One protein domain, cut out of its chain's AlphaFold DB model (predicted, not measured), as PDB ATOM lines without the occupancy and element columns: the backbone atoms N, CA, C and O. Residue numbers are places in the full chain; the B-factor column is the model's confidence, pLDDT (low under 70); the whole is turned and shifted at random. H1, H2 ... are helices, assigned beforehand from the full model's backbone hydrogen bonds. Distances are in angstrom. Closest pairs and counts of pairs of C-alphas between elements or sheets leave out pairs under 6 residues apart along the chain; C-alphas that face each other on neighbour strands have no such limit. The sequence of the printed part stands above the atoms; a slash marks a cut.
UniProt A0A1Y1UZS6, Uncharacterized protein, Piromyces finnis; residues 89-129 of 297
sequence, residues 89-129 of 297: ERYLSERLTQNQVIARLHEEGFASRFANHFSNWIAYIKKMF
ATOM      1  N   GLU A  89     -24.619   7.268  -9.187       94.31
ATOM      2  CA  GLU A  89     -25.409   8.507  -9.270       94.31
ATOM      3  C   GLU A  89     -24.546   9.713  -9.653       94.31
ATOM      4  O   GLU A  89     -24.923  10.526 -10.503       94.31
ATOM      5  N   ARG A  90     -23.342   9.804  -9.080       95.69
ATOM      6  CA  ARG A  90     -22.369  10.829  -9.448       95.69
ATOM      7  C   ARG A  90     -21.928  10.679 -10.899       95.69
ATOM      8  O   ARG A  90     -21.945  11.659 -11.634       95.69
ATOM      9  N   TYR A  91     -21.590   9.472 -11.344       96.44
ATOM     10  CA  TYR A  91     -21.160   9.262 -12.732       96.44
ATOM     11  C   TYR A  91     -22.263   9.630 -13.733       96.44
ATOM     12  O   TYR A  91     -21.986  10.206 -14.787       96.44
ATOM     13  N   LEU A  92     -23.518   9.305 -13.401       95.50
ATOM     14  CA  LEU A  92     -24.687   9.639 -14.216       95.50
ATOM     15  C   LEU A  92     -24.936  11.150 -14.258       95.50
ATOM     16  O   LEU A  92     -25.203  11.693 -15.331       95.50
ATOM     17  N   SER A  93     -24.826  11.838 -13.118       94.56
ATOM     18  CA  SER A  93     -25.017  13.292 -13.054       94.56
ATOM     19  C   SER A  93     -23.898  14.068 -13.760       94.56
ATOM     20  O   SER A  93     -24.185  15.056 -14.436       94.56
ATOM     21  N   GLU A  94     -22.656  13.573 -13.714       95.19
ATOM     22  CA  GLU A  94     -21.512  14.099 -14.478       95.19
ATOM     23  C   GLU A  94     -21.588  13.775 -15.987       95.19
ATOM     24  O   GLU A  94     -20.812  14.325 -16.767       95.19
ATOM     25  N   ARG A  95     -22.531  12.921 -16.422       93.12
ATOM     26  CA  ARG A  95     -22.691  12.459 -17.817       93.12
ATOM     27  C   ARG A  95     -21.401  11.885 -18.418       93.12
ATOM     28  O   ARG A  95     -21.077  12.152 -19.575       93.12
ATOM     29  N   LEU A  96     -20.683  11.087 -17.630       95.50
ATOM     30  CA  LEU A  96     -19.429  10.464 -18.057       95.50
ATOM     31  C   LEU A  96     -19.634   9.521 -19.252       95.50
ATOM     32  O   LEU A  96     -20.666   8.857 -19.364       95.50
ATOM     33  N   THR A  97     -18.633   9.421 -20.128       95.50
ATOM     34  CA  THR A  97     -18.601   8.396 -21.179       95.50
ATOM     35  C   THR A  97     -18.243   7.025 -20.609       95.50
ATOM     36  O   THR A  97     -17.714   6.909 -19.502       95.50
ATOM     37  N   GLN A  98     -18.487   5.962 -21.377       95.25
ATOM     38  CA  GLN A  98     -18.170   4.591 -20.961       95.25
ATOM     39  C   GLN A  98     -16.706   4.424 -20.513       95.25
ATOM     40  O   GLN A  98     -16.476   3.865 -19.439       95.25
ATOM     41  N   ASN A  99     -15.719   4.948 -21.252       94.88
ATOM     42  CA  ASN A  99     -14.313   4.835 -20.843       94.88
ATOM     43  C   ASN A  99     -13.986   5.706 -19.629       94.88
ATOM     44  O   ASN A  99     -13.172   5.299 -18.805       94.88
ATOM     45  N   GLN A 100     -14.625   6.872 -19.482       96.12
ATOM     46  CA  GLN A 100     -14.453   7.711 -18.294       96.12
ATOM     47  C   GLN A 100     -14.960   7.002 -17.038       96.12
ATOM     48  O   GLN A 100     -14.283   7.025 -16.016       96.12
ATOM     49  N   VAL A 101     -16.106   6.317 -17.117       96.81
ATOM     50  CA  VAL A 101     -16.611   5.494 -16.010       96.81
ATOM     51  C   VAL A 101     -15.629   4.377 -15.676       96.81
ATOM     52  O   VAL A 101     -15.289   4.197 -14.513       96.81
ATOM     53  N   ILE A 102     -15.122   3.653 -16.677       95.56
ATOM     54  CA  ILE A 102     -14.136   2.586 -16.448       95.56
ATOM     55  C   ILE A 102     -12.867   3.149 -15.787       95.56
ATOM     56  O   ILE A 102     -12.388   2.576 -14.813       95.56
ATOM     57  N   ALA A 103     -12.358   4.294 -16.247       95.69
ATOM     58  CA  ALA A 103     -11.204   4.950 -15.636       95.69
ATOM     59  C   ALA A 103     -11.468   5.333 -14.169       95.69
ATOM     60  O   ALA A 103     -10.678   4.970 -13.299       95.69
ATOM     61  N   ARG A 104     -12.618   5.957 -13.873       95.75
ATOM     62  CA  ARG A 104     -13.037   6.297 -12.499       95.75
ATOM     63  C   ARG A 104     -13.112   5.073 -11.600       95.75
ATOM     64  O   ARG A 104     -12.615   5.102 -10.481       95.75
ATOM     65  N   LEU A 105     -13.686   3.976 -12.091       94.44
ATOM     66  CA  LEU A 105     -13.761   2.727 -11.339       94.44
ATOM     67  C   LEU A 105     -12.370   2.207 -10.967       94.44
ATOM     68  O   LEU A 105     -12.167   1.736  -9.849       94.44
ATOM     69  N   HIS A 106     -11.405   2.304 -11.881       92.31
ATOM     70  CA  HIS A 106     -10.022   1.936 -11.594       92.31
ATOM     71  C   HIS A 106      -9.374   2.887 -10.575       92.31
ATOM     72  O   HIS A 106      -8.784   2.410  -9.607       92.31
ATOM     73  N   GLU A 107      -9.524   4.202 -10.752       92.44
ATOM     74  CA  GLU A 107      -8.991   5.241  -9.853       92.44
ATOM     75  C   GLU A 107      -9.560   5.148  -8.426       92.44
ATOM     76  O   GLU A 107      -8.848   5.378  -7.453       92.44
ATOM     77  N   GLU A 108     -10.833   4.772  -8.281       92.25
ATOM     78  CA  GLU A 108     -11.537   4.694  -6.993       92.25
ATOM     79  C   GLU A 108     -11.354   3.347  -6.260       92.25
ATOM     80  O   GLU A 108     -11.889   3.155  -5.157       92.25
ATOM     81  N   GLY A 109     -10.564   2.430  -6.837       88.00
ATOM     82  CA  GLY A 109     -10.173   1.153  -6.231       88.00
ATOM     83  C   GLY A 109     -11.053  -0.049  -6.599       88.00
ATOM     84  O   GLY A 109     -10.934  -1.104  -5.984       88.00
ATOM     85  N   PHE A 110     -11.915   0.061  -7.611       90.56
ATOM     86  CA  PHE A 110     -12.831  -1.011  -8.023       90.56
ATOM     87  C   PHE A 110     -12.277  -1.936  -9.117       90.56
ATOM     88  O   PHE A 110     -13.003  -2.809  -9.583       90.56
ATOM     89  N   ALA A 111     -11.011  -1.806  -9.524       88.25
ATOM     90  CA  ALA A 111     -10.436  -2.562 -10.646       88.25
ATOM     91  C   ALA A 111     -10.586  -4.095 -10.511       88.25
ATOM     92  O   ALA A 111     -11.014  -4.766 -11.451       88.25
ATOM     93  N   SER A 112     -10.291  -4.657  -9.333       85.25
ATOM     94  CA  SER A 112     -10.426  -6.104  -9.079       85.25
ATOM     95  C   SER A 112     -11.891  -6.560  -9.142       85.25
ATOM     96  O   SER A 112     -12.228  -7.546  -9.798       85.25
ATOM     97  N   ARG A 113     -12.796  -5.787  -8.529       87.06
ATOM     98  CA  ARG A 113     -14.240  -6.059  -8.543       87.06
ATOM     99  C   ARG A 113     -14.819  -5.949  -9.953       87.06
ATOM    100  O   ARG A 113     -15.611  -6.800 -10.355       87.06
ATOM    101  N   PHE A 114     -14.375  -4.956 -10.718       90.12
ATOM    102  CA  PHE A 114     -14.726  -4.794 -12.121       90.12
ATOM    103  C   PHE A 114     -14.264  -5.988 -12.955       90.12
ATOM    104  O   PHE A 114     -15.049  -6.494 -13.746       90.12
ATOM    105  N   ALA A 115     -13.050  -6.503 -12.740       89.50
ATOM    106  CA  ALA A 115     -12.579  -7.707 -13.423       89.50
ATOM    107  C   ALA A 115     -13.433  -8.943 -13.075       89.50
ATOM    108  O   ALA A 115     -13.840  -9.685 -13.969       89.50
ATOM    109  N   ASN A 116     -13.778  -9.127 -11.796       87.94
ATOM    110  CA  ASN A 116     -14.595 -10.256 -11.331       87.94
ATOM    111  C   ASN A 116     -16.058 -10.192 -11.810       87.94
ATOM    112  O   ASN A 116     -16.693 -11.226 -12.009       87.94
ATOM    113  N   HIS A 117     -16.595  -8.987 -12.024       88.31
ATOM    114  CA  HIS A 117     -17.970  -8.750 -12.482       88.31
ATOM    115  C   HIS A 117     -18.049  -8.108 -13.872       88.31
ATOM    116  O   HIS A 117     -19.054  -7.470 -14.204       88.31
ATOM    117  N   PHE A 118     -17.018  -8.311 -14.697       91.56
ATOM    118  CA  PHE A 118     -16.805  -7.593 -15.954       91.56
ATOM    119  C   PHE A 118     -18.049  -7.564 -16.839       91.56
ATOM    120  O   PHE A 118     -18.509  -6.496 -17.230       91.56
ATOM    121  N   SER A 119     -18.656  -8.724 -17.096       92.69
ATOM    122  CA  SER A 119     -19.823  -8.832 -17.976       92.69
ATOM    123  C   SER A 119     -21.021  -8.015 -17.486       92.69
ATOM    124  O   SER A 119     -21.670  -7.339 -18.284       92.69
ATOM    125  N   ASN A 120     -21.302  -8.042 -16.181       93.06
ATOM    126  CA  ASN A 120     -22.445  -7.335 -15.601       93.06
ATOM    127  C   ASN A 120     -22.215  -5.823 -15.613       93.06
ATOM    128  O   ASN A 120     -23.103  -5.063 -16.000       93.06
ATOM    129  N   TRP A 121     -21.014  -5.391 -15.228       94.31
ATOM    130  CA  TRP A 121     -20.675  -3.973 -15.175       94.31
ATOM    131  C   TRP A 121     -20.555  -3.379 -16.573       94.31
ATOM    132  O   TRP A 121     -21.123  -2.325 -16.816       94.31
ATOM    133  N   ILE A 122     -19.933  -4.069 -17.530       94.56
ATOM    134  CA  ILE A 122     -19.909  -3.629 -18.932       94.56
ATOM    135  C   ILE A 122     -21.319  -3.543 -19.511       94.56
ATOM    136  O   ILE A 122     -21.625  -2.576 -20.203       94.56
ATOM    137  N   ALA A 123     -22.194  -4.517 -19.245       94.12
ATOM    138  CA  ALA A 123     -23.574  -4.463 -19.726       94.12
ATOM    139  C   ALA A 123     -24.331  -3.255 -19.150       94.12
ATOM    140  O   ALA A 123     -25.028  -2.559 -19.889       94.12
ATOM    141  N   TYR A 124     -24.161  -2.980 -17.854       95.12
ATOM    142  CA  TYR A 124     -24.722  -1.795 -17.208       95.12
ATOM    143  C   TYR A 124     -24.139  -0.501 -17.792       95.12
ATOM    144  O   TYR A 124     -24.893   0.372 -18.217       95.12
ATOM    145  N   ILE A 125     -22.810  -0.414 -17.902       96.06
ATOM    146  CA  ILE A 125     -22.096   0.754 -18.423       96.06
ATOM    147  C   ILE A 125     -22.551   1.063 -19.855       96.06
ATOM    148  O   ILE A 125     -22.948   2.187 -20.148       96.06
ATOM    149  N   LYS A 126     -22.599   0.048 -20.726       92.44
ATOM    150  CA  LYS A 126     -23.073   0.180 -22.112       92.44
ATOM    151  C   LYS A 126     -24.518   0.652 -22.220       92.44
ATOM    152  O   LYS A 126     -24.876   1.304 -23.197       92.44
ATOM    153  N   LYS A 127     -25.362   0.277 -21.259       92.94
ATOM    154  CA  LYS A 127     -26.782   0.635 -21.245       92.94
ATOM    155  C   LYS A 127     -27.015   2.054 -20.730       92.94
ATOM    156  O   LYS A 127     -27.926   2.717 -21.212       92.94
ATOM    157  N   MET A 128     -26.241   2.478 -19.735       95.00
ATOM    158  CA  MET A 128     -26.515   3.697 -18.974       95.00
ATOM    159  C   MET A 128     -25.668   4.893 -19.405       95.00
ATOM    160  O   MET A 128     -26.111   6.026 -19.232       95.00
ATOM    161  N   PHE A 129     -24.486   4.662 -19.980       95.00
ATOM    162  CA  PHE A 129     -23.535   5.722 -20.305       95.00
ATOM    163  C   PHE A 129     -23.287   5.824 -21.814       95.00
ATOM    164  O   PHE A 129     -23.201   4.802 -22.509       95.00
TER     165      PHE A 129
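Overview. This is residues 89 to 129 of the 297 residues of an uncharacterized protein of Piromyces finnis (UniProt A0A1Y1UZS6). H4, the longest helix, makes one side of a triangle whose other two sides are H2 and H3, so that the chain goes out along H2, turns through H3 and comes back along H4. H1 sits by the corner where the start of H2 comes near the later part of H4, and residues 115 to 120 stick out at the corner between H3 and H4. The printed part has 41 residues with four named helices, H1, H2, H3 and H4 in that order, and no named strand; its class is all helix. It is compact, with a radius of gyration of the C-alphas of 9.6 A, and spans 25 by 20 by 16 A.

Arrangement. Begin at H4, residues 118 to 128, and look for H2, residues 98 to 107: they only just touch, with 3 pairs of C-alphas within 8 A, and only at their ends. Their closest C-alphas, of Gln 98 and Ile 125, are 6.0 A apart; the helices run opposite ways at a steep tilt of 50 degrees. H3, residues 111 to 116, is close to H4 but not clearly touching, with the closest C-alphas, of Phe 114 and Trp 121, 6.7 A apart; at 72 degrees the two are only just about perpendicular. H1, residues 89 to 93, is close to H2 but not clearly touching, the closest C-alphas being those of Tyr 91 and Val 101, 6.8 A apart. H1 and H3 are apart. In H1, H2, H3 and H4, every O i to N i+4 pair is within hydrogen-bond range.

Along the chain. Find C-alpha 118 at (-16.805, -7.593, -15.954); from there H4 runs 15.2 A to C-alpha 128 at (-26.515, 3.697, -18.974). H2 spans 14.4 A, H3 8.8 A and H1 6.1 A, the last from C-alpha 89 at (-25.409, 8.507, -9.270).

Size, cuts and confidence. The C-alphas farthest apart, of Ser 93 and Asn 116, are 25.8 A apart. The printed part has no cut, its three links are tight, and no printed residue is under 70 in pLDDT.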